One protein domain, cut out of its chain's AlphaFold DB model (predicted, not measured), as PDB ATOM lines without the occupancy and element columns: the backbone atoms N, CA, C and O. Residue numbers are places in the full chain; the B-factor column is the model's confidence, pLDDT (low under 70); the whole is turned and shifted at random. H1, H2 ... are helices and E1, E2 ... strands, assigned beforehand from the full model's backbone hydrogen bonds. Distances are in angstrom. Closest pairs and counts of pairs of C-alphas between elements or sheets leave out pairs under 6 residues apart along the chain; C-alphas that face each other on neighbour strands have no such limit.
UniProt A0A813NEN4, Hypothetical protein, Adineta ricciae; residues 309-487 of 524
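This is residues 309 to 487 of the 524 residues of the protein "Hypothetical protein" of Adineta ricciae (UniProt A0A813NEN4). Two antiparallel sheets face each other as a sandwich, one of four strands and one of three, their strands crossed at 37 degrees. H2 and H3 sit at one end of it, H1 lies outside it, and long loops join the strands. The printed part has 179 residues, with under half in named elements, in the order H1, E1, H2, E2, E3, E4, E5, E6, H3, E7. The sheets run E1, E7, E4, E5 and E2, E3, E6, and the class is mixed, helices and strands. The whole is compact, with a radius of gyration of the C-alphas of 16.0 A and spans of 49 by 38 by 33 A.

H1, residues 316 to 329, is on neither sheet and touches no helix. The edge strand E1, residues 338 to 344, is antiparallel to E7, residues 478 to 486, with N 341 and O 481 within hydrogen-bond range at 2.7 A. H2, residues 346 to 354, has C-alpha Leu 346 6.0 A from that of Thr 478, its closest in E7. E2, residues 373 to 379, and E3, residues 390 to 398, form a hairpin, with N 377 and O 394 2.8 A apart. Residues 361 to 362 make a short antiparallel pairing with residues 377 to 378 of E2. E4, residues 413 to 418, and E5, residues 431 to 436, form another hairpin, with N 416 and O 433 2.8 A apart. E4 is antiparallel to E7, with N 417 and O 482 at 2.8 A. E6, residues 455 to 462, is antiparallel to E3, with N 393 and O 457 at 3.0 A. H3, residues 463 to 467, only grazes that sheet, with its residues 463 to 466. Across the sandwich, two sheets face to face, the closest C-alphas of E5 and E6, those of Ile 435 and Gly 456, are 7.4 A apart. Every O i to N i+4 pair is within hydrogen-bond range in H2 and H3, and 9 of 10 in H1.

H1 begins with C-alpha 316 at (34.431, -19.458, 55.261) and is 20.3 A long from first to last C-alpha. E1 spans 19.4 A, H2 12.0 A, E2 20.6 A, E3 25.4 A, E4 17.0 A, E5 17.5 A, E6 18.7 A and H3 6.0 A. E7 spans 26.6 A and ends with C-alpha 486 at (19.258, -9.024, 31.600).

The two C-alphas farthest apart, those of Asp 404 and His 469, are 49.4 A apart. The printed part has no cut. The long links are H2 to E2, E3 to E4, E4 to E5 and E5 to E6. The mean pLDDT of the printed part is 79.1, and 40 residues are under 70, among them 309 to 320, 323 to 335 and 423 to 429.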
ATOM      1  N   LEU A 309      17.354  -8.097  51.234       43.38
ATOM      2  CA  LEU A 309      18.785  -8.373  51.316       43.38
ATOM      3  C   LEU A 309      19.043  -9.643  52.140       43.38
ATOM      4  O   LEU A 309      18.474  -9.827  53.222       43.38
ATOM      5  N   TYR A 310      19.931 -10.509  51.658       45.69
ATOM      6  CA  TYR A 310      20.490 -11.567  52.492       45.69
ATOM      7  C   TYR A 310      21.392 -10.935  53.565       45.69
ATOM      8  O   TYR A 310      22.496 -10.488  53.276       45.69
ATOM      9  N   ASN A 311      20.933 -10.906  54.820       38.47
ATOM     10  CA  ASN A 311      21.670 -10.309  55.947       38.47
ATOM     11  C   ASN A 311      22.644 -11.282  56.645       38.47
ATOM     12  O   ASN A 311      23.126 -10.993  57.741       38.47
ATOM     13  N   GLY A 312      22.937 -12.444  56.057       43.28
ATOM     14  CA  GLY A 312      23.922 -13.371  56.614       43.28
ATOM     15  C   GLY A 312      25.350 -12.947  56.267       43.28
ATOM     16  O   GLY A 312      25.656 -12.660  55.109       43.28
ATOM     17  N   ALA A 313      26.241 -12.928  57.260       44.44
ATOM     18  CA  ALA A 313      27.676 -12.904  56.998       44.44
ATOM     19  C   ALA A 313      28.077 -14.224  56.321       44.44
ATOM     20  O   ALA A 313      27.702 -15.306  56.783       44.44
ATOM     21  N   GLU A 314      28.815 -14.138  55.218       56.41
ATOM     22  CA  GLU A 314      29.319 -15.311  54.507       56.41
ATOM     23  C   GLU A 314      30.316 -16.059  55.402       56.41
ATOM     24  O   GLU A 314      31.285 -15.483  55.900       56.41
ATOM     25  N   SER A 315      30.071 -17.347  55.647       61.16
ATOM     26  CA  SER A 315      31.014 -18.159  56.424       61.16
ATOM     27  C   SER A 315      32.076 -18.755  55.507       61.16
ATOM     28  O   SER A 315      31.774 -19.211  54.407       61.16
ATOM     29  N   GLN A 316      33.313 -18.847  55.990       61.69
ATOM     30  CA  GLN A 316      34.431 -19.458  55.261       61.69
ATOM     31  C   GLN A 316      34.124 -20.891  54.771       61.69
ATOM     32  O   GLN A 316      34.613 -21.327  53.734       61.69
ATOM     33  N   LEU A 317      33.247 -21.609  55.481       62.72
ATOM     34  CA  LEU A 317      32.738 -22.924  55.083       62.72
ATOM     35  C   LEU A 317      31.916 -22.883  53.786       62.72
ATOM     36  O   LEU A 317      32.047 -23.775  52.953       62.72
ATOM     37  N   GLN A 318      31.087 -21.853  53.593       66.62
ATOM     38  CA  GLN A 318      30.277 -21.685  52.379       66.62
ATOM     39  C   GLN A 318      31.151 -21.371  51.165       66.62
ATOM     40  O   GLN A 318      30.895 -21.874  50.074       66.62
ATOM     41  N   GLN A 319      32.201 -20.588  51.387       65.81
ATOM     42  CA  GLN A 319      33.163 -20.176  50.375       65.81
ATOM     43  C   GLN A 319      34.023 -21.364  49.902       65.81
ATOM     44  O   GLN A 319      34.155 -21.606  48.704       65.81
ATOM     45  N   ASN A 320      34.505 -22.188  50.842       67.06
ATOM     46  CA  ASN A 320      35.219 -23.435  50.540       67.06
ATOM     47  C   ASN A 320      34.335 -24.453  49.808       67.06
ATOM     48  O   ASN A 320      34.792 -25.141  48.899       67.06
ATOM     49  N   HIS A 321      33.062 -24.543  50.197       71.06
ATOM     50  CA  HIS A 321      32.109 -25.424  49.536       71.06
ATOM     51  C   HIS A 321      31.875 -25.009  48.073       71.06
ATOM     52  O   HIS A 321      31.895 -25.867  47.197       71.06
ATOM     53  N   TYR A 322      31.741 -23.711  47.785       73.62
ATOM     54  CA  TYR A 322      31.666 -23.223  46.405       73.62
ATOM     55  C   TYR A 322      32.921 -23.565  45.588       73.62
ATOM     56  O   TYR A 322      32.791 -24.149  44.517       73.62
ATOM     57  N   LEU A 323      34.123 -23.295  46.112       69.88
ATOM     58  CA  LEU A 323      35.381 -23.610  45.416       69.88
ATOM     59  C   LEU A 323      35.485 -25.094  45.042       69.88
ATOM     60  O   LEU A 323      35.859 -25.431  43.922       69.88
ATOM     61  N   SER A 324      35.075 -25.983  45.952       67.94
ATOM     62  CA  SER A 324      35.065 -27.425  45.681       67.94
ATOM     63  C   SER A 324      34.086 -27.836  44.571       67.94
ATOM     64  O   SER A 324      34.336 -28.808  43.862       67.94
ATOM     65  N   LEU A 325      32.982 -27.098  44.401       64.88
ATOM     66  CA  LEU A 325      32.017 -27.317  43.322       64.88
ATOM     67  C   LEU A 325      32.524 -26.747  41.992       64.88
ATOM     68  O   LEU A 325      32.261 -27.327  40.941       64.88
ATOM     69  N   GLU A 326      33.245 -25.627  42.015       67.75
ATOM     70  CA  GLU A 326      33.805 -25.019  40.805       67.75
ATOM     71  C   GLU A 326      34.889 -25.894  40.167       67.75
ATOM     72  O   GLU A 326      34.854 -26.125  38.957       67.75
ATOM     73  N   GLU A 327      35.775 -26.478  40.981       60.75
ATOM     74  CA  GLU A 327      36.795 -27.431  40.520       60.75
ATOM     75  C   GLU A 327      36.187 -28.649  39.798       60.75
ATOM     76  O   GLU A 327      36.809 -29.220  38.903       60.75
ATOM     77  N   GLN A 328      34.952 -29.032  40.146       54.38
ATOM     78  CA  GLN A 328      34.242 -30.166  39.546       54.38
ATOM     79  C   GLN A 328      33.472 -29.806  38.261       54.38
ATOM     80  O   GLN A 328      33.223 -30.687  37.439       54.38
ATOM     81  N   ASN A 329      33.108 -28.534  38.061       57.59
ATOM     82  CA  ASN A 329      32.200 -28.082  36.992       57.59
ATOM     83  C   ASN A 329      32.910 -27.435  35.777       57.59
ATOM     84  O   ASN A 329      32.247 -26.980  34.843       57.59
ATOM     85  N   GLY A 330      34.246 -27.377  35.773       47.00
ATOM     86  CA  GLY A 330      35.068 -26.485  34.939       47.00
ATOM     87  C   GLY A 330      35.177 -26.747  33.428       47.00
ATOM     88  O   GLY A 330      36.286 -26.701  32.903       47.00
ATOM     89  N   LEU A 331      34.086 -26.997  32.691       44.84
ATOM     90  CA  LEU A 331      34.180 -27.267  31.241       44.84
ATOM     91  C   LEU A 331      33.258 -26.460  30.315       44.84
ATOM     92  O   LEU A 331      33.536 -26.420  29.118       44.84
ATOM     93  N   PHE A 332      32.227 -25.768  30.807       45.41
ATOM     94  CA  PHE A 332      31.357 -24.948  29.952       45.41
ATOM     95  C   PHE A 332      30.863 -23.710  30.691       45.41
ATOM     96  O   PHE A 332      30.204 -23.819  31.720       45.41
ATOM     97  N   VAL A 333      31.161 -22.535  30.142       55.59
ATOM     98  CA  VAL A 333      30.693 -21.256  30.673       55.59
ATOM     99  C   VAL A 333      29.653 -20.703  29.709       55.59
ATOM    100  O   VAL A 333      29.977 -20.404  28.560       55.59
ATOM    101  N   ASN A 334      28.396 -20.617  30.149       57.94
ATOM    102  CA  ASN A 334      27.350 -19.981  29.351       57.94
ATOM    103  C   ASN A 334      27.529 -18.456  29.392       57.94
ATOM    104  O   ASN A 334      27.810 -17.924  30.461       57.94
ATOM    105  N   SER A 335      27.392 -17.767  28.257       67.38
ATOM    106  CA  SER A 335      27.636 -16.320  28.122       67.38
ATOM    107  C   SER A 335      26.408 -15.524  27.661       67.38
ATOM    108  O   SER A 335      26.520 -14.348  27.324       67.38
ATOM    109  N   ASP A 336      25.239 -16.162  27.581       72.56
ATOM    110  CA  ASP A 336      23.974 -15.541  27.165       72.56
ATOM    111  C   ASP A 336      23.203 -14.888  28.331       72.56
ATOM    112  O   ASP A 336      22.136 -14.313  28.122       72.56
ATOM    113  N   GLY A 337      23.746 -14.934  29.557       75.69
ATOM    114  CA  GLY A 337      23.079 -14.446  30.768       75.69
ATOM    115  C   GLY A 337      21.988 -15.359  31.299       75.69
ATOM    116  O   GLY A 337      21.194 -14.923  32.128       75.69
ATOM    117  N   MET A 338      21.948 -16.612  30.859       81.88
ATOM    118  CA  MET A 338      20.975 -17.595  31.292       81.88
ATOM    119  C   MET A 338      21.664 -18.846  31.836       81.88
ATOM    120  O   MET A 338      22.678 -19.317  31.322       81.88
ATOM    121  N   ILE A 339      21.081 -19.442  32.868       85.50
ATOM    122  CA  ILE A 339      21.457 -20.776  33.331       85.50
ATOM    123  C   ILE A 339      20.210 -21.627  33.502       85.50
ATOM    124  O   ILE A 339      19.232 -21.172  34.084       85.50
ATOM    125  N   THR A 340      20.269 -22.873  33.033       83.88
ATOM    126  CA  THR A 340      19.305 -23.921  33.380       83.88
ATOM    127  C   THR A 340      20.014 -24.924  34.276       83.88
ATOM    128  O   THR A 340      20.810 -25.745  33.825       83.88
ATOM    129  N   TRP A 341      19.755 -24.824  35.573       92.19
ATOM    130  CA  TRP A 341      20.375 -25.632  36.604       92.19
ATOM    131  C   TRP A 341      19.547 -26.884  36.886       92.19
ATOM    132  O   TRP A 341      18.462 -26.816  37.462       92.19
ATOM    133  N   GLN A 342      20.086 -28.034  36.490       91.62
ATOM    134  CA  GLN A 342      19.552 -29.337  36.860       91.62
ATOM    135  C   GLN A 342      20.001 -29.712  38.275       91.62
ATOM    136  O   GLN A 342      21.194 -29.706  38.584       91.62
ATOM    137  N   ILE A 343      19.046 -30.085  39.122       93.31
ATOM    138  CA  ILE A 343      19.290 -30.502  40.499       93.31
ATOM    139  C   ILE A 343      18.663 -31.876  40.709       93.31
ATOM    140  O   ILE A 343      17.450 -31.970  40.854       93.31
ATOM    141  N   SER A 344      19.491 -32.916  40.745       92.38
ATOM    142  CA  SER A 344      19.093 -34.298  41.055       92.38
ATOM    143  C   SER A 344      19.432 -34.670  42.503       92.38
ATOM    144  O   SER A 344      20.260 -33.994  43.123       92.38
ATOM    145  N   GLY A 345      18.841 -35.743  43.039       92.75
ATOM    146  CA  GLY A 345      19.068 -36.155  44.432       92.75
ATOM    147  C   GLY A 345      18.348 -35.228  45.413       92.75
ATOM    148  O   GLY A 345      18.937 -34.781  46.400       92.75
ATOM    149  N   LEU A 346      17.135 -34.796  45.065       92.31
ATOM    150  CA  LEU A 346      16.423 -33.736  45.768       92.31
ATOM    151  C   LEU A 346      16.015 -34.169  47.173       92.31
ATOM    152  O   LEU A 346      16.115 -33.365  48.098       92.31
ATOM    153  N   GLU A 347      15.608 -35.424  47.348       91.56
ATOM    154  CA  GLU A 347      15.268 -36.003  48.651       91.56
ATOM    155  C   GLU A 347      16.418 -35.867  49.662       91.56
ATOM    156  O   GLU A 347      16.222 -35.329  50.758       91.56
ATOM    157  N   ASP A 348      17.635 -36.254  49.272       94.31
ATOM    158  CA  ASP A 348      18.830 -36.134  50.116       94.31
ATOM    159  C   ASP A 348      19.153 -34.667  50.423       94.31
ATOM    160  O   ASP A 348      19.424 -34.304  51.569       94.31
ATOM    161  N   LYS A 349      19.042 -33.787  49.421       93.88
ATOM    162  CA  LYS A 349      19.263 -32.340  49.587       93.88
ATOM    163  C   LYS A 349      18.246 -31.710  50.538       93.88
ATOM    164  O   LYS A 349      18.604 -30.849  51.344       93.88
ATOM    165  N   PHE A 350      16.984 -32.132  50.472       93.38
ATOM    166  CA  PHE A 350      15.950 -31.718  51.417       93.38
ATOM    167  C   PHE A 350      16.276 -32.196  52.828       93.38
ATOM    168  O   PHE A 350      16.209 -31.402  53.768       93.38
ATOM    169  N   HIS A 351      16.675 -33.459  52.980       93.50
ATOM    170  CA  HIS A 351      17.061 -34.023  54.268       93.50
ATOM    171  C   HIS A 351      18.278 -33.300  54.877       93.50
ATOM    172  O   HIS A 351      18.278 -32.952  56.062       93.50
ATOM    173  N   ASP A 352      19.295 -32.999  54.073       92.69
ATOM    174  CA  ASP A 352      20.473 -32.237  54.492       92.69
ATOM    175  C   ASP A 352      20.117 -30.816  54.939       92.69
ATOM    176  O   ASP A 352      20.608 -30.341  55.972       92.69
ATOM    177  N   ALA A 353      19.223 -30.144  54.210       92.44
ATOM    178  CA  ALA A 353      18.764 -28.801  54.547       92.44
ATOM    179  C   ALA A 353      17.884 -28.790  55.814       92.44
ATOM    180  O   ALA A 353      18.003 -27.892  56.661       92.44
ATOM    181  N   GLN A 354      17.044 -29.811  56.001       91.62
ATOM    182  CA  GLN A 354      16.226 -30.013  57.202       91.62
ATOM    183  C   GLN A 354      17.080 -30.295  58.444       91.62
ATOM    184  O   GLN A 354      16.853 -29.701  59.502       91.62
ATOM    185  N   THR A 355      18.103 -31.139  58.311       92.50
ATOM    186  CA  THR A 355      19.037 -31.480  59.399       92.50
ATOM    187  C   THR A 355      20.139 -30.439  59.607       92.50
ATOM    188  O   THR A 355      20.949 -30.584  60.517       92.50
ATOM    189  N   GLN A 356      20.161 -29.377  58.790       87.12
ATOM    190  CA  GLN A 356      21.184 -28.324  58.773       87.12
ATOM    191  C   GLN A 356      22.607 -28.816  58.479       87.12
ATOM    192  O   GLN A 356      23.563 -28.068  58.685       87.12
ATOM    193  N   ARG A 357      22.760 -30.034  57.947       88.94
ATOM    194  CA  ARG A 357      24.045 -30.554  57.464       88.94
ATOM    195  C   ARG A 357      24.565 -29.704  56.310       88.94
ATOM    196  O   ARG A 357      25.735 -29.337  56.290       88.94
ATOM    197  N   GLN A 358      23.666 -29.343  55.396       87.62
ATOM    198  CA  GLN A 358      23.943 -28.455  54.278       87.62
ATOM    199  C   GLN A 358      22.679 -27.671  53.917       87.62
ATOM    200  O   GLN A 358      21.741 -28.198  53.333       87.62
ATOM    201  N   GLN A 359      22.639 -26.392  54.294       90.25
ATOM    202  CA  GLN A 359      21.423 -25.570  54.186       90.25
ATOM    203  C   GLN A 359      21.176 -25.007  52.779       90.25
ATOM    204  O   GLN A 359      20.036 -24.712  52.427       90.25
ATOM    205  N   SER A 360      22.239 -24.833  51.989       92.81
ATOM    206  CA  SER A 360      22.169 -24.241  50.655       92.81
ATOM    207  C   SER A 360      23.123 -24.909  49.676       92.81
ATOM    208  O   SER A 360      24.106 -25.546  50.061       92.81
ATOM    209  N   MET A 361      22.875 -24.677  48.395       92.12
ATOM    210  CA  MET A 361      23.676 -25.176  47.285       92.12
ATOM    211  C   MET A 361      23.871 -24.094  46.226       92.12
ATOM    212  O   MET A 361      23.060 -23.171  46.137       92.12
ATOM    213  N   TYR A 362      24.944 -24.226  45.447       91.31
ATOM    214  CA  TYR A 362      25.303 -23.301  44.376       91.31
ATOM    215  C   TYR A 362      25.180 -23.971  43.011       91.31
ATOM    216  O   TYR A 362      25.505 -25.153  42.867       91.31
ATOM    217  N   SER A 363      24.721 -23.213  42.022       90.44
ATOM    218  CA  SER A 363      24.789 -23.610  40.620       90.44
ATOM    219  C   SER A 363      26.224 -23.516  40.095       90.44
ATOM    220  O   SER A 363      27.060 -22.839  40.699       90.44
ATOM    221  N   PRO A 364      26.500 -24.103  38.918       86.56
ATOM    222  CA  PRO A 364      27.653 -23.711  38.119       86.56
ATOM    223  C   PRO A 364      27.678 -22.201  37.841       86.56
ATOM    224  O   PRO A 364      26.632 -21.536  37.848       86.56
ATOM    225  N   THR A 365      28.876 -21.683  37.577       84.56
ATOM    226  CA  THR A 365      29.106 -20.295  37.166       84.56
ATOM    227  C   THR A 365      28.593 -20.069  35.737       84.56
ATOM    228  O   THR A 365      28.788 -20.903  34.851       84.56
ATOM    229  N   PHE A 366      27.957 -18.926  35.499       82.62
ATOM    230  CA  PHE A 366      27.568 -18.442  34.175       82.62
ATOM    231  C   PHE A 366      27.914 -16.956  34.038       82.62
ATOM    232  O   PHE A 366      28.116 -16.254  35.028       82.62
ATOM    233  N   ILE A 367      28.014 -16.485  32.800       79.88
ATOM    234  CA  ILE A 367      28.419 -15.126  32.457       79.88
ATOM    235  C   ILE A 367      27.271 -14.436  31.724       79.88
ATOM    236  O   ILE A 367      26.599 -15.005  30.863       79.88
ATOM    237  N   THR A 368      27.027 -13.184  32.081       77.88
ATOM    238  CA  THR A 368      26.070 -12.328  31.365       77.88
ATOM    239  C   THR A 368      26.629 -11.856  30.016       77.88
ATOM    240  O   THR A 368      27.847 -11.782  29.866       77.88
ATOM    241  N   PRO A 369      25.802 -11.409  29.051       73.81
ATOM    242  CA  PRO A 369      26.315 -10.869  27.786       73.81
ATOM    243  C   PRO A 369      27.252  -9.668  27.978       73.81
ATOM    244  O   PRO A 369      28.129  -9.415  27.155       73.81
ATOM    245  N   SER A 370      27.080  -8.946  29.088       73.88
ATOM    246  CA  SER A 370      27.912  -7.809  29.482       73.88
ATOM    247  C   SER A 370      29.218  -8.206  30.184       73.88
ATOM    248  O   SER A 370      30.045  -7.335  30.420       73.88
ATOM    249  N   GLY A 371      29.429  -9.486  30.512       77.69
ATOM    250  CA  GLY A 371      30.688 -10.001  31.063       77.69
ATOM    251  C   GLY A 371      30.734 -10.210  32.582       77.69
ATOM    252  O   GLY A 371      31.779 -10.603  33.087       77.69
ATOM    253  N   TYR A 372      29.638  -9.982  33.315       82.62
ATOM    254  CA  TYR A 372      29.570 -10.262  34.760       82.62
ATOM    255  C   TYR A 372      29.509 -11.769  35.035       82.62
ATOM    256  O   TYR A 372      28.647 -12.443  34.464       82.62
ATOM    257  N   ASN A 373      30.362 -12.261  35.940       88.69
ATOM    258  CA  ASN A 373      30.341 -13.641  36.432       88.69
ATOM    259  C   ASN A 373      29.289 -13.797  37.532       88.69
ATOM    260  O   ASN A 373      29.245 -13.010  38.476       88.69
ATOM    261  N   MET A 374      28.447 -14.822  37.437       90.50
ATOM    262  CA  MET A 374      27.360 -15.049  38.384       90.50
ATOM    263  C   MET A 374      27.152 -16.534  38.672       90.50
ATOM    264  O   MET A 374      27.469 -17.402  37.861       90.50
ATOM    265  N   CYS A 375      26.565 -16.831  39.825       91.88
ATOM    266  CA  CYS A 375      25.974 -18.133  40.115       91.88
ATOM    267  C   CYS A 375      24.640 -17.957  40.853       91.88
ATOM    268  O   CYS A 375      24.216 -16.845  41.178       91.88
ATOM    269  N   VAL A 376      23.944 -19.063  41.087       94.50
ATOM    270  CA  VAL A 376      22.664 -19.100  41.795       94.50
ATOM    271  C   VAL A 376      22.849 -19.863  43.093       94.50
ATOM    272  O   VAL A 376      23.431 -20.944  43.104       94.50
ATOM    273  N   ARG A 377      22.313 -19.330  44.188       94.62
ATOM    274  CA  ARG A 377      22.265 -19.983  45.492       94.62
ATOM    275  C   ARG A 377      20.828 -20.362  45.828       94.62
ATOM    276  O   ARG A 377      19.961 -19.496  45.910       94.62
ATOM    277  N   LEU A 378      20.585 -21.648  46.060       95.81
ATOM    278  CA  LEU A 378      19.279 -22.185  46.450       95.81
ATOM    279  C   LEU A 378      19.322 -22.700  47.888       95.81
ATOM    280  O   LEU A 378      20.262 -23.397  48.273       95.81
ATOM    281  N   TYR A 379      18.271 -22.402  48.648       95.50
ATOM    282  CA  TYR A 379      17.964 -22.984  49.952       95.50
ATOM    283  C   TYR A 379      16.726 -23.875  49.803       95.50
ATOM    284  O   TYR A 379      15.602 -23.359  49.837       95.50
ATOM    285  N   PRO A 380      16.901 -25.201  49.643       94.31
ATOM    286  CA  PRO A 380      15.787 -26.117  49.399       94.31
ATOM    287  C   PRO A 380      14.753 -26.106  50.525       94.31
ATOM    288  O   PRO A 380      13.572 -26.277  50.278       94.31
ATOM    289  N   HIS A 381      15.175 -25.867  51.767       94.50
ATOM    290  CA  HIS A 381      14.278 -25.821  52.922       94.50
ATOM    291  C   HIS A 381      14.067 -24.398  53.460       94.50
ATOM    292  O   HIS A 381      13.709 -24.232  54.622       94.50
ATOM    293  N   GLY A 382      14.311 -23.384  52.631       90.31
ATOM    294  CA  GLY A 382      14.123 -21.980  52.979       90.31
ATOM    295  C   GLY A 382      15.246 -21.387  53.816       90.31
ATOM    296  O   GLY A 382      15.972 -22.084  54.529       90.31
ATOM    297  N   ASP A 383      15.384 -20.076  53.703       89.00
ATOM    298  CA  ASP A 383      16.394 -19.287  54.391       89.00
ATOM    299  C   ASP A 383      15.796 -18.497  55.565       89.00
ATOM    300  O   ASP A 383      14.667 -18.011  55.507       89.00
ATOM    301  N   ALA A 384      16.577 -18.350  56.635       85.94
ATOM    302  CA  ALA A 384      16.229 -17.578  57.825       85.94
ATOM    303  C   ALA A 384      14.799 -17.841  58.362       85.94
ATOM    304  O   ALA A 384      14.472 -18.952  58.779       85.94
ATOM    305  N   ASP A 385      13.965 -16.803  58.386       86.75
ATOM    306  CA  ASP A 385      12.628 -16.762  58.976       86.75
ATOM    307  C   ASP A 385      11.557 -17.507  58.165       86.75
ATOM    308  O   ASP A 385      10.481 -17.786  58.689       86.75
ATOM    309  N   VAL A 386      11.854 -17.881  56.917       86.00
ATOM    310  CA  VAL A 386      10.935 -18.641  56.047       86.00
ATOM    311  C   VAL A 386      11.314 -20.119  55.923       86.00
ATOM    312  O   VAL A 386      10.711 -20.866  55.145       86.00
ATOM    313  N   ARG A 387      12.293 -20.564  56.716       91.69
ATOM    314  CA  ARG A 387      12.740 -21.955  56.759       91.69
ATOM    315  C   ARG A 387      11.581 -22.904  57.069       91.69
ATOM    316  O   ARG A 387      10.794 -22.676  57.981       91.69
ATOM    317  N   GLY A 388      11.494 -23.985  56.303       90.75
ATOM    318  CA  GLY A 388      10.457 -25.006  56.410       90.75
ATOM    319  C   GLY A 388       9.113 -24.642  55.794       90.75
ATOM    320  O   GLY A 388       8.218 -25.480  55.812       90.75
ATOM    321  N   THR A 389       8.983 -23.448  55.212       89.25
ATOM    322  CA  THR A 389       7.746 -23.017  54.542       89.25
ATOM    323  C   THR A 389       7.938 -22.807  53.045       89.25
ATOM    324  O   THR A 389       7.077 -23.185  52.267       89.25
ATOM    325  N   HIS A 390       9.074 -22.248  52.622       89.62
ATOM    326  CA  HIS A 390       9.349 -21.952  51.215       89.62
ATOM    327  C   HIS A 390      10.749 -22.425  50.821       89.62
ATOM    328  O   HIS A 390      11.630 -22.520  51.669       89.62
ATOM    329  N   MET A 391      10.983 -22.657  49.532       93.12
ATOM    330  CA  MET A 391      12.314 -22.554  48.937       93.12
ATOM    331  C   MET A 391      12.710 -21.082  48.803       93.12
ATOM    332  O   MET A 391      11.884 -20.245  48.430       93.12
ATOM    333  N   SER A 392      13.985 -20.778  49.049       94.88
ATOM    334  CA  SER A 392      14.560 -19.443  48.828       94.88
ATOM    335  C   SER A 392      15.642 -19.505  47.759       94.88
ATOM    336  O   SER A 392      16.435 -20.449  47.741       94.88
ATOM    337  N   ILE A 393      15.702 -18.502  46.886       95.56
ATOM    338  CA  ILE A 393      16.650 -18.460  45.766       95.56
ATOM    339  C   ILE A 393      17.302 -17.089  45.644       95.56
ATOM    340  O   ILE A 393      16.639 -16.069  45.817       95.56
ATOM    341  N   TYR A 394      18.594 -17.062  45.326       92.56
ATOM    342  CA  TYR A 394      19.377 -15.838  45.200       92.56
ATOM    343  C   TYR A 394      20.331 -15.909  44.012       92.56
ATOM    344  O   TYR A 394      20.998 -16.920  43.811       92.56
ATOM    345  N   ALA A 395      20.435 -14.826  43.250       91.06
ATOM    346  CA  ALA A 395      21.537 -14.609  42.325       91.06
ATOM    347  C   ALA A 395      22.742 -14.071  43.106       91.06
ATOM    348  O   ALA A 395      22.590 -13.228  43.991       91.06
ATOM    349  N   VAL A 396      23.933 -14.565  42.790       90.69
ATOM    350  CA  VAL A 396      25.185 -14.205  43.453       90.69
ATOM    351  C   VAL A 396      26.144 -13.691  42.395       90.69
ATOM    352  O   VAL A 396      26.427 -14.380  41.417       90.69
ATOM    353  N   LEU A 397      26.623 -12.469  42.592       89.62
ATOM    354  CA  LEU A 397      27.651 -11.871  41.759       89.62
ATOM    355  C   LEU A 397      29.027 -12.359  42.225       89.62
ATOM    356  O   LEU A 397      29.323 -12.345  43.422       89.62
ATOM    357  N   LEU A 398      29.843 -12.805  41.277       88.56
ATOM    358  CA  LEU A 398      31.170 -13.361  41.508       88.56
ATOM    359  C   LEU A 398      32.230 -12.405  40.980       88.56
ATOM    360  O   LEU A 398      32.012 -11.715  39.983       88.56
ATOM    361  N   ARG A 399      33.400 -12.411  41.617       86.69
ATOM    362  CA  ARG A 399      34.562 -11.685  41.113       86.69
ATOM    363  C   ARG A 399      35.000 -12.265  39.771       86.69
ATOM    364  O   ARG A 399      35.232 -13.468  39.655       86.69
ATOM    365  N   GLY A 400      35.136 -11.403  38.773       83.69
ATOM    366  CA  GLY A 400      35.637 -11.744  37.450       83.69
ATOM    367  C   GLY A 400      37.012 -11.145  37.162       83.69
ATOM    368  O   GLY A 400      37.398 -10.100  37.689       83.69
ATOM    369  N   ASP A 401      37.745 -11.774  36.245       76.94
ATOM    370  CA  ASP A 401      39.054 -11.288  35.773       76.94
ATOM    371  C   ASP A 401      38.960  -9.973  34.978       76.94
ATOM    372  O   ASP A 401      39.969  -9.339  34.654       76.94
ATOM    373  N   HIS A 402      37.745  -9.573  34.598       76.62
ATOM    374  CA  HIS A 402      37.478  -8.416  33.747       76.62
ATOM    375  C   HIS A 402      36.628  -7.342  34.432       76.62
ATOM    376  O   HIS A 402      36.233  -6.387  33.764       76.62
ATOM    377  N   ASP A 403      36.418  -7.437  35.750       78.06
ATOM    378  CA  ASP A 403      35.581  -6.507  36.524       78.06
ATOM    379  C   ASP A 403      36.021  -5.041  36.387       78.06
ATOM    380  O   ASP A 403      35.183  -4.141  36.425       78.06
ATOM    381  N   ASP A 404      37.315  -4.783  36.156       77.81
ATOM    382  CA  ASP A 404      37.871  -3.440  35.908       77.81
ATOM    383  C   ASP A 404      37.314  -2.751  34.653       77.81
ATOM    384  O   ASP A 404      37.463  -1.539  34.494       77.81
ATOM    385  N   ARG A 405      36.715  -3.513  33.733       71.50
ATOM    386  CA  ARG A 405      36.165  -3.012  32.463       71.50
ATOM    387  C   ARG A 405      34.639  -2.941  32.464       71.50
ATOM    388  O   ARG A 405      34.065  -2.525  31.459       71.50
ATOM    389  N   LEU A 406      33.999  -3.360  33.554       76.44
ATOM    390  CA  LEU A 406      32.547  -3.420  33.692       76.44
ATOM    391  C   LEU A 406      31.992  -2.164  34.381       76.44
ATOM    392  O   LEU A 406      32.729  -1.389  34.994       76.44
ATOM    393  N   ILE A 407      30.682  -1.948  34.246       72.94
ATOM    394  CA  ILE A 407      29.975  -0.801  34.828       72.94
ATOM    395  C   ILE A 407      29.422  -1.204  36.195       72.94
ATOM    396  O   ILE A 407      28.706  -2.191  36.322       72.94
ATOM    397  N   TRP A 408      29.709  -0.409  37.220       75.75
ATOM    398  CA  TRP A 408      29.305  -0.705  38.593       75.75
ATOM    399  C   TRP A 408      28.496   0.448  39.209       75.75
ATOM    400  O   TRP A 408      28.816   1.607  38.931       75.75
ATOM    401  N   PRO A 409      27.501   0.160  40.075       78.50
ATOM    402  CA  PRO A 409      26.973  -1.173  40.397       78.50
ATOM    403  C   PRO A 409      26.211  -1.799  39.212       78.50
ATOM    404  O   PRO A 409      25.688  -1.084  38.356       78.50
ATOM    405  N   LEU A 410      26.149  -3.133  39.158       77.00
ATOM    406  CA  LEU A 410      25.408  -3.865  38.129       77.00
ATOM    407  C   LEU A 410      23.912  -3.519  38.214       77.00
ATOM    408  O   LEU A 410      23.262  -3.769  39.228       77.00
ATOM    409  N   SER A 411      23.364  -2.982  37.121       74.81
ATOM    410  CA  SER A 411      21.921  -2.831  36.934       74.81
ATOM    411  C   SER A 411      21.392  -3.966  36.067       74.81
ATOM    412  O   SER A 411      21.854  -4.152  34.941       74.81
ATOM    413  N   CYS A 412      20.450  -4.748  36.589       73.50
ATOM    414  CA  CYS A 412      19.883  -5.863  35.847       73.50
ATOM    415  C   CYS A 412      18.455  -6.217  36.266       73.50
ATOM    416  O   CYS A 412      18.031  -5.994  37.405       73.50
ATOM    417  N   ARG A 413      17.743  -6.856  35.339       79.44
ATOM    418  CA  ARG A 413      16.490  -7.571  35.585       79.44
ATOM    419  C   ARG A 413      16.799  -9.057  35.757       79.44
ATOM    420  O   ARG A 413      17.464  -9.651  34.908       79.44
ATOM    421  N   LEU A 414      16.344  -9.636  36.863       83.38
ATOM    422  CA  LEU A 414      16.518 -11.042  37.213       83.38
ATOM    423  C   LEU A 414      15.181 -11.760  37.125       83.38
ATOM    424  O   LEU A 414      14.217 -11.335  37.755       83.38
ATOM    425  N   GLN A 415      15.147 -12.882  36.416       84.38
ATOM    426  CA  GLN A 415      14.002 -13.784  36.397       84.38
ATOM    427  C   GLN A 415      14.425 -15.150  36.938       84.38
ATOM    428  O   GLN A 415      15.379 -15.741  36.434       84.38
ATOM    429  N   PHE A 416      13.711 -15.650  37.944       87.19
ATOM    430  CA  PHE A 416      13.891 -16.982  38.523       87.19
ATOM    431  C   PHE A 416      12.713 -17.860  38.127       87.19
ATOM    432  O   PHE A 416      11.567 -17.444  38.273       87.19
ATOM    433  N   VAL A 417      12.979 -19.069  37.640       87.12
ATOM    434  CA  VAL A 417      11.958 -19.969  37.102       87.12
ATOM    435  C   VAL A 417      12.168 -21.381  37.642       87.12
ATOM    436  O   VAL A 417      13.236 -21.959  37.457       87.12
ATOM    437  N   LEU A 418      11.151 -21.962  38.277       89.06
ATOM    438  CA  LEU A 418      11.064 -23.398  38.524       89.06
ATOM    439  C   LEU A 418      10.315 -24.039  37.356       89.06
ATOM    440  O   LEU A 418       9.150 -23.731  37.091       89.06
ATOM    441  N   VAL A 419      11.002 -24.924  36.646       85.12
ATOM    442  CA  VAL A 419      10.526 -25.478  35.382       85.12
ATOM    443  C   VAL A 419       9.545 -26.623  35.637       85.12
ATOM    444  O   VAL A 419       9.895 -27.629  36.254       85.12
ATOM    445  N   ASP A 420       8.320 -26.489  35.129       84.12
ATOM    446  CA  ASP A 420       7.415 -27.618  34.880       84.12
ATOM    447  C   ASP A 420       8.065 -28.644  33.932       84.12
ATOM    448  O   ASP A 420       8.483 -28.311  32.825       84.12
ATOM    449  N   GLN A 421       8.160 -29.896  34.380       84.50
ATOM    450  CA  GLN A 421       8.780 -31.001  33.644       84.50
ATOM    451  C   GLN A 421       7.768 -31.917  32.942       84.50
ATOM    452  O   GLN A 421       8.128 -32.975  32.402       84.50
ATOM    453  N   THR A 422       6.492 -31.553  32.959       72.69
ATOM    454  CA  THR A 422       5.424 -32.300  32.312       72.69
ATOM    455  C   THR A 422       5.271 -31.868  30.856       72.69
ATOM    456  O   THR A 422       5.318 -30.700  30.501       72.69
ATOM    457  N   ARG A 423       5.087 -32.849  29.966       52.59
ATOM    458  CA  ARG A 423       4.827 -32.617  28.533       52.59
ATOM    459  C   ARG A 423       3.352 -32.803  28.196       52.59
ATOM    460  O   ARG A 423       3.017 -33.350  27.145       52.59
ATOM    461  N   ILE A 424       2.460 -32.442  29.114       45.25
ATOM    462  CA  ILE A 424       1.029 -32.655  28.915       45.25
ATOM    463  C   ILE A 424       0.495 -31.493  28.072       45.25
ATOM    464  O   ILE A 424       0.544 -30.338  28.471       45.25
ATOM    465  N   ASN A 425       0.002 -31.808  26.872       37.12
ATOM    466  CA  ASN A 425      -0.706 -30.890  25.967       37.12
ATOM    467  C   ASN A 425       0.083 -29.663  25.455       37.12
ATOM    468  O   ASN A 425      -0.512 -28.780  24.842       37.12
ATOM    469  N   GLY A 426       1.407 -29.611  25.646       42.41
ATOM    470  CA  GLY A 426       2.259 -28.524  25.138       42.41
ATOM    471  C   GLY A 426       2.107 -27.189  25.878       42.41
ATOM    472  O   GLY A 426       2.474 -26.155  25.327       42.41
ATOM    473  N   ILE A 427       1.552 -27.209  27.096       47.62
ATOM    474  CA  ILE A 427       1.424 -26.050  27.986       47.62
ATOM    475  C   ILE A 427       2.251 -26.351  29.237       47.62
ATOM    476  O   ILE A 427       1.878 -27.225  30.013       47.62
ATOM    477  N   GLU A 428       3.361 -25.641  29.418       54.75
ATOM    478  CA  GLU A 428       4.241 -25.770  30.584       54.75
ATOM    479  C   GLU A 428       3.844 -24.712  31.630       54.75
ATOM    480  O   GLU A 428       3.714 -23.528  31.316       54.75
ATOM    481  N   GLN A 429       3.603 -25.129  32.875       69.25
ATOM    482  CA  GLN A 429       3.209 -24.269  33.996       69.25
ATOM    483  C   GLN A 429       4.413 -23.928  34.874       69.25
ATOM    484  O   GLN A 429       4.457 -24.285  36.047       69.25
ATOM    485  N   HIS A 430       5.427 -23.266  34.320       76.94
ATOM    486  CA  HIS A 430       6.565 -22.852  35.139       76.94
ATOM    487  C   HIS A 430       6.131 -21.876  36.247       76.94
ATOM    488  O   HIS A 430       5.297 -20.998  36.017       76.94
ATOM    489  N   LEU A 431       6.747 -21.978  37.426       77.00
ATOM    490  CA  LEU A 431       6.642 -20.931  38.445       77.00
ATOM    491  C   LEU A 431       7.759 -19.934  38.196       77.00
ATOM    492  O   LEU A 431       8.927 -20.302  38.285       77.00
ATOM    493  N   SER A 432       7.419 -18.695  37.860       78.38
ATOM    494  CA  SER A 432       8.407 -17.668  37.540       78.38
ATOM    495  C   SER A 432       8.171 -16.396  38.329       78.38
ATOM    496  O   SER A 432       7.048 -15.903  38.358       78.38
ATOM    497  N   GLU A 433       9.245 -15.823  38.850       74.25
ATOM    498  CA  GLU A 433       9.240 -14.542  39.547       74.25
ATOM    499  C   GLU A 433      10.334 -13.633  38.983       74.25
ATOM    500  O   GLU A 433      11.408 -14.103  38.593       74.25
ATOM    501  N   GLU A 434      10.072 -12.328  38.949       76.50
ATOM    502  CA  GLU A 434      10.998 -11.328  38.416       76.50
ATOM    503  C   GLU A 434      11.298 -10.238  39.447       76.50
ATOM    504  O   GLU A 434      10.394  -9.696  40.083       76.50
ATOM    505  N   ILE A 435      12.576  -9.882  39.584       78.69
ATOM    506  CA  ILE A 435      13.037  -8.784  40.435       78.69
ATOM    507  C   ILE A 435      14.065  -7.914  39.708       78.69
ATOM    508  O   ILE A 435      14.840  -8.382  38.878       78.69
ATOM    509  N   TRP A 436      14.114  -6.635  40.068       75.69
ATOM    510  CA  TRP A 436      15.124  -5.695  39.577       75.69
ATOM    511  C   TRP A 436      16.230  -5.512  40.609       75.69
ATOM    512  O   TRP A 436      15.964  -5.519  41.815       75.69
ATOM    513  N   SER A 437      17.463  -5.317  40.142       68.19
ATOM    514  CA  SER A 437      18.582  -4.917  40.993       68.19
ATOM    515  C   SER A 437      18.252  -3.616  41.729       68.19
ATOM    516  O   SER A 437      17.780  -2.643  41.125       68.19
ATOM    517  N   ASP A 438      18.530  -3.582  43.027       64.94
ATOM    518  CA  ASP A 438      18.459  -2.358  43.815       64.94
ATOM    519  C   ASP A 438      19.801  -1.616  43.764       64.94
ATOM    520  O   ASP A 438      20.831  -2.174  44.139       64.94
ATOM    521  N   PHE A 439      19.784  -0.356  43.321       52.62
ATOM    522  CA  PHE A 439      20.979   0.488  43.204       52.62
ATOM    523  C   PHE A 439      21.619   0.815  44.558       52.62
ATOM    524  O   PHE A 439      22.777   1.221  44.597       52.62
ATOM    525  N   HIS A 440      20.884   0.640  45.658       55.12
ATOM    526  CA  HIS A 440      21.400   0.833  47.014       55.12
ATOM    527  C   HIS A 440      21.937  -0.457  47.650       55.12
ATOM    528  O   HIS A 440      22.439  -0.425  48.776       55.12
ATOM    529  N   SER A 441      21.833  -1.594  46.958       67.56
ATOM    530  CA  SER A 441      22.285  -2.882  47.474       67.56
ATOM    531  C   SER A 441      23.754  -3.141  47.158       67.56
ATOM    532  O   SER A 441      24.172  -3.136  45.999       67.56
ATOM    533  N   LYS A 442      24.515  -3.524  48.188       74.31
ATOM    534  CA  LYS A 442      25.899  -3.998  48.041       74.31
ATOM    535  C   LYS A 442      26.020  -5.311  47.265       74.31
ATOM    536  O   LYS A 442      27.109  -5.663  46.832       74.31
ATOM    537  N   CYS A 443      24.919  -6.038  47.058       80.06
ATOM    538  CA  CYS A 443      24.915  -7.297  46.309       80.06
ATOM    539  C   CYS A 443      25.415  -7.139  44.863       80.06
ATOM    540  O   CYS A 443      25.978  -8.082  44.310       80.06
ATOM    541  N   PHE A 444      25.230  -5.957  44.269       82.00
ATOM    542  CA  PHE A 444      25.596  -5.659  42.880       82.00
ATOM    543  C   PHE A 444      26.720  -4.627  42.748       82.00
ATOM    544  O   PHE A 444      27.030  -4.194  41.638       82.00
ATOM    545  N   GLU A 445      27.335  -4.221  43.858       83.19
ATOM    546  CA  GLU A 445      28.583  -3.464  43.809       83.19
ATOM    547  C   GLU A 445      29.706  -4.338  43.243       83.19
ATOM    548  O   GLU A 445      29.613  -5.568  43.208       83.19
ATOM    549  N   ARG A 446      30.783  -3.690  42.794       86.62
ATOM    550  CA  ARG A 446      31.968  -4.401  42.322       86.62
ATOM    551  C   ARG A 446      32.470  -5.360  43.418       86.62
ATOM    552  O   ARG A 446      32.670  -4.895  44.539       86.62
ATOM    553  N   PRO A 447      32.713  -6.650  43.121       86.50
ATOM    554  CA  PRO A 447      33.172  -7.595  44.132       86.50
ATOM    555  C   PRO A 447      34.554  -7.245  44.698       86.50
ATOM    556  O   PRO A 447      35.553  -7.220  43.975       86.50
ATOM    557  N   ASP A 448      34.613  -7.032  46.013       81.38
ATOM    558  CA  ASP A 448      35.867  -6.940  46.779       81.38
ATOM    559  C   ASP A 448      36.331  -8.323  47.281       81.38
ATOM    560  O   ASP A 448      37.519  -8.566  47.516       81.38
ATOM    561  N   THR A 449      35.383  -9.249  47.430       84.12
ATOM    562  CA  THR A 449      35.575 -10.659  47.795       84.12
ATOM    563  C   THR A 449      35.332 -11.561  46.588       84.12
ATOM    564  O   THR A 449      35.016 -11.095  45.501       84.12
ATOM    565  N   MET A 450      35.509 -12.875  46.748       83.81
ATOM    566  CA  MET A 450      35.264 -13.831  45.659       83.81
ATOM    567  C   MET A 450      33.797 -13.858  45.210       83.81
ATOM    568  O   MET A 450      33.522 -14.020  44.025       83.81
ATOM    569  N   MET A 451      32.867 -13.679  46.145       84.56
ATOM    570  CA  MET A 451      31.442 -13.552  45.870       84.56
ATOM    571  C   MET A 451      30.833 -12.450  46.730       84.56
ATOM    572  O   MET A 451      31.295 -12.202  47.846       84.56
ATOM    573  N   ASN A 452      29.801 -11.799  46.205       86.75
ATOM    574  CA  ASN A 452      28.982 -10.853  46.950       86.75
ATOM    575  C   ASN A 452      27.882 -11.574  47.740       86.75
ATOM    576  O   ASN A 452      27.617 -12.766  47.570       86.75
ATOM    577  N   GLN A 453      27.168 -10.819  48.576       84.38
ATOM    578  CA  GLN A 453      25.919 -11.295  49.165       84.38
ATOM    579  C   GLN A 453      24.875 -11.570  48.076       84.38
ATOM    580  O   GLN A 453      24.724 -10.794  47.133       84.38
ATOM    581  N   GLY A 454      24.122 -12.660  48.234       86.31
ATOM    582  CA  GLY A 454      23.070 -13.032  47.290       86.31
ATOM    583  C   GLY A 454      21.885 -12.061  47.298       86.31
ATOM    584  O   GLY A 454      21.463 -11.592  48.354       86.31
ATOM    585  N   TYR A 455      21.319 -11.810  46.118       85.62
ATOM    586  CA  TYR A 455      20.122 -10.996  45.913       85.62
ATOM    587  C   TYR A 455      19.024 -11.814  45.233       85.62
ATOM    588  O   TYR A 455      19.267 -12.464  44.216       85.62
ATOM    589  N   GLY A 456      17.816 -11.824  45.795       88.12
ATOM    590  CA  GLY A 456      16.811 -12.794  45.376       88.12
ATOM    591  C   GLY A 456      15.512 -12.773  46.162       88.12
ATOM    592  O   GLY A 456      15.103 -11.752  46.713       88.12
ATOM    593  N   ILE A 457      14.862 -13.933  46.190       86.25
ATOM    594  CA  ILE A 457      13.497 -14.121  46.664       86.25
ATOM    595  C   ILE A 457      13.503 -15.136  47.806       86.25
ATOM    596  O   ILE A 457      13.708 -16.336  47.605       86.25
ATOM    597  N   LYS A 458      13.234 -14.650  49.022       86.81
ATOM    598  CA  LYS A 458      13.098 -15.491  50.221       86.81
ATOM    599  C   LYS A 458      11.957 -16.504  50.092       86.81
ATOM    600  O   LYS A 458      12.134 -17.670  50.416       86.81
ATOM    601  N   LYS A 459      10.791 -16.064  49.616       87.06
ATOM    602  CA  LYS A 459       9.589 -16.895  49.443       87.06
ATOM    603  C   LYS A 459       9.386 -17.233  47.966       87.06
ATOM    604  O   LYS A 459       8.438 -16.750  47.362       87.06
ATOM    605  N   PHE A 460      10.327 -17.966  47.372       89.81
ATOM    606  CA  PHE A 460      10.296 -18.245  45.933       89.81
ATOM    607  C   PHE A 460       9.221 -19.269  45.574       89.81
ATOM    608  O   PHE A 460       8.375 -18.998  44.731       89.81
ATOM    609  N   VAL A 461       9.222 -20.432  46.228       88.25
ATOM    610  CA  VAL A 461       8.207 -21.472  46.001       88.25
ATOM    611  C   VAL A 461       7.765 -22.043  47.335       88.25
ATOM    612  O   VAL A 461       8.607 -22.390  48.157       88.25
ATOM    613  N   ASP A 462       6.458 -22.147  47.548       88.00
ATOM    614  CA  ASP A 462       5.892 -22.794  48.731       88.00
ATOM    615  C   ASP A 462       6.257 -24.289  48.751       88.00
ATOM    616  O   ASP A 462       6.097 -25.003  47.755       88.00
ATOM    617  N   LEU A 463       6.766 -24.779  49.883       89.06
ATOM    618  CA  LEU A 463       7.116 -26.190  50.030       89.06
ATOM    619  C   LEU A 463       5.895 -27.103  49.965       89.06
ATOM    620  O   LEU A 463       6.041 -28.257  49.565       89.06
ATOM    621  N   GLU A 464       4.693 -26.616  50.274       86.31
ATOM    622  CA  GLU A 464       3.466 -27.384  50.077       86.31
ATOM    623  C   GLU A 464       3.272 -27.755  48.602       86.31
ATOM    624  O   GLU A 464       2.927 -28.895  48.304       86.31
ATOM    625  N   VAL A 465       3.571 -26.846  47.667       81.69
ATOM    626  CA  VAL A 465       3.494 -27.116  46.217       81.69
ATOM    627  C   VAL A 465       4.484 -28.207  45.805       81.69
ATOM    628  O   VAL A 465       4.192 -29.041  44.948       81.69
ATOM    629  N   ILE A 466       5.651 -28.234  46.443       83.62
ATOM    630  CA  ILE A 466       6.732 -29.172  46.139       83.62
ATOM    631  C   ILE A 466       6.472 -30.550  46.748       83.62
ATOM    632  O   ILE A 466       6.748 -31.571  46.123       83.62
ATOM    633  N   HIS A 467       5.907 -30.599  47.951       81.69
ATOM    634  CA  HIS A 467       5.599 -31.843  48.653       81.69
ATOM    635  C   HIS A 467       4.259 -32.470  48.235       81.69
ATOM    636  O   HIS A 467       3.951 -33.598  48.632       81.69
ATOM    637  N   GLN A 468       3.463 -31.785  47.408       78.19
ATOM    638  CA  GLN A 468       2.258 -32.360  46.818       78.19
ATOM    639  C   GLN A 468       2.579 -33.622  46.006       78.19
ATOM    640  O   GLN A 468       3.486 -33.663  45.171       78.19
ATOM    641  N   HIS A 469       1.780 -34.667  46.237       63.19
ATOM    642  CA  HIS A 469       1.873 -35.909  45.480       63.19
ATOM    643  C   HIS A 469       1.471 -35.638  44.023       63.19
ATOM    644  O   HIS A 469       0.356 -35.185  43.774       63.19
ATOM    645  N   LYS A 470       2.358 -35.972  43.072       68.50
ATOM    646  CA  LYS A 470       2.223 -35.677  41.628       68.50
ATOM    647  C   LYS A 470       2.313 -34.183  41.273       68.50
ATOM    648  O   LYS A 470       1.547 -33.707  40.436       68.50
ATOM    649  N   ASN A 471       3.239 -33.449  41.887       78.88
ATOM    650  CA  ASN A 471       3.574 -32.103  41.422       78.88
ATOM    651  C   ASN A 471       4.207 -32.135  40.009       78.88
ATOM    652  O   ASN A 471       4.666 -33.175  39.537       78.88
ATOM    653  N   LEU A 472       4.200 -30.986  39.330       83.38
ATOM    654  CA  LEU A 472       4.672 -30.845  37.945       83.38
ATOM    655  C   LEU A 472       6.194 -30.641  37.839       83.38
ATOM    656  O   LEU A 472       6.776 -30.753  36.762       83.38
ATOM    657  N   TYR A 473       6.836 -30.315  38.959       86.69
ATOM    658  CA  TYR A 473       8.177 -29.734  38.991       86.69
ATOM    659  C   TYR A 473       9.261 -30.738  39.347       86.69
ATOM    660  O   TYR A 473      10.401 -30.538  38.947       86.69
ATOM    661  N   ILE A 474       8.929 -31.797  40.089       89.50
ATOM    662  CA  ILE A 474       9.830 -32.892  40.438       89.50
ATOM    663  C   ILE A 474       9.522 -34.076  39.534       89.50
ATOM    664  O   ILE A 474       8.419 -34.624  39.537       89.50
ATOM    665  N   LYS A 475      10.542 -34.525  38.813       89.50
ATOM    666  CA  LYS A 475      10.500 -35.758  38.037       89.50
ATOM    667  C   LYS A 475      11.799 -36.511  38.256       89.50
ATOM    668  O   LYS A 475      12.858 -35.902  38.184       89.50
ATOM    669  N   ASP A 476      11.711 -37.812  38.530       89.38
ATOM    670  CA  ASP A 476      12.879 -38.673  38.760       89.38
ATOM    671  C   ASP A 476      13.856 -38.064  39.795       89.38
ATOM    672  O   ASP A 476      15.053 -37.927  39.545       89.38
ATOM    673  N   ASP A 477      13.302 -37.606  40.929       91.44
ATOM    674  CA  ASP A 477      14.023 -36.927  42.022       91.44
ATOM    675  C   ASP A 477      14.905 -35.746  41.553       91.44
ATOM    676  O   ASP A 477      16.003 -35.487  42.052       91.44
ATOM    677  N   THR A 478      14.436 -35.046  40.517       90.44
ATOM    678  CA  THR A 478      15.153 -33.953  39.863       90.44
ATOM    679  C   THR A 478      14.238 -32.749  39.662       90.44
ATOM    680  O   THR A 478      13.074 -32.920  39.300       90.44
ATOM    681  N   ILE A 479      14.770 -31.536  39.844       94.31
ATOM    682  CA  ILE A 479      14.164 -30.260  39.418       94.31
ATOM    683  C   ILE A 479      15.071 -29.531  38.426       94.31
ATOM    684  O   ILE A 479      16.286 -29.747  38.411       94.31
ATOM    685  N   TYR A 480      14.489 -28.623  37.644       89.69
ATOM    686  CA  TYR A 480      15.236 -27.663  36.833       89.69
ATOM    687  C   TYR A 480      14.875 -26.245  37.263       89.69
ATOM    688  O   TYR A 480      13.699 -25.885  37.333       89.69
ATOM    689  N   ILE A 481      15.898 -25.446  37.546       92.75
ATOM    690  CA  ILE A 481      15.759 -24.027  37.859       92.75
ATOM    691  C   ILE A 481      16.424 -23.235  36.750       92.75
ATOM    692  O   ILE A 481      17.612 -23.410  36.497       92.75
ATOM    693  N   GLN A 482      15.677 -22.347  36.113       88.69
ATOM    694  CA  GLN A 482      16.214 -21.435  35.120       88.69
ATOM    695  C   GLN A 482      16.334 -20.032  35.713       88.69
ATOM    696  O   GLN A 482      15.402 -19.533  36.342       88.69
ATOM    697  N   VAL A 483      17.491 -19.399  35.533       88.12
ATOM    698  CA  VAL A 483      17.723 -18.009  35.935       88.12
ATOM    699  C   VAL A 483      18.193 -17.222  34.729       88.12
ATOM    700  O   VAL A 483      19.089 -17.666  34.015       88.12
ATOM    701  N   ILE A 484      17.567 -16.071  34.498       83.94
ATOM    702  CA  ILE A 484      17.859 -15.177  33.376       83.94
ATOM    703  C   ILE A 484      18.253 -13.816  33.941       83.94
ATOM    704  O   ILE A 484      17.553 -13.262  34.790       83.94
ATOM    705  N   VAL A 485      19.370 -13.284  33.452       82.88
ATOM    706  CA  VAL A 485      19.939 -12.000  33.853       82.88
ATOM    707  C   VAL A 485      20.036 -11.096  32.637       82.88
ATOM    708  O   VAL A 485      20.869 -11.290  31.751       82.88
ATOM    709  N   ASP A 486      19.214 -10.057  32.623       76.31
ATOM    710  CA  ASP A 486      19.258  -9.024  31.600       76.31
ATOM    711  C   ASP A 486      19.938  -7.769  32.154       76.31
ATOM    712  O   ASP A 486      19.349  -7.003  32.917       76.31
ATOM    713  N   SER A 487      21.199  -7.580  31.762       66.81
ATOM    714  CA  SER A 487      22.041  -6.427  32.120       66.81
ATOM    715  C   SER A 487      21.960  -5.270  31.114       66.81
ATOM    716  O   SER A 487      22.679  -4.286  31.254       66.81
TER     717      SER A 487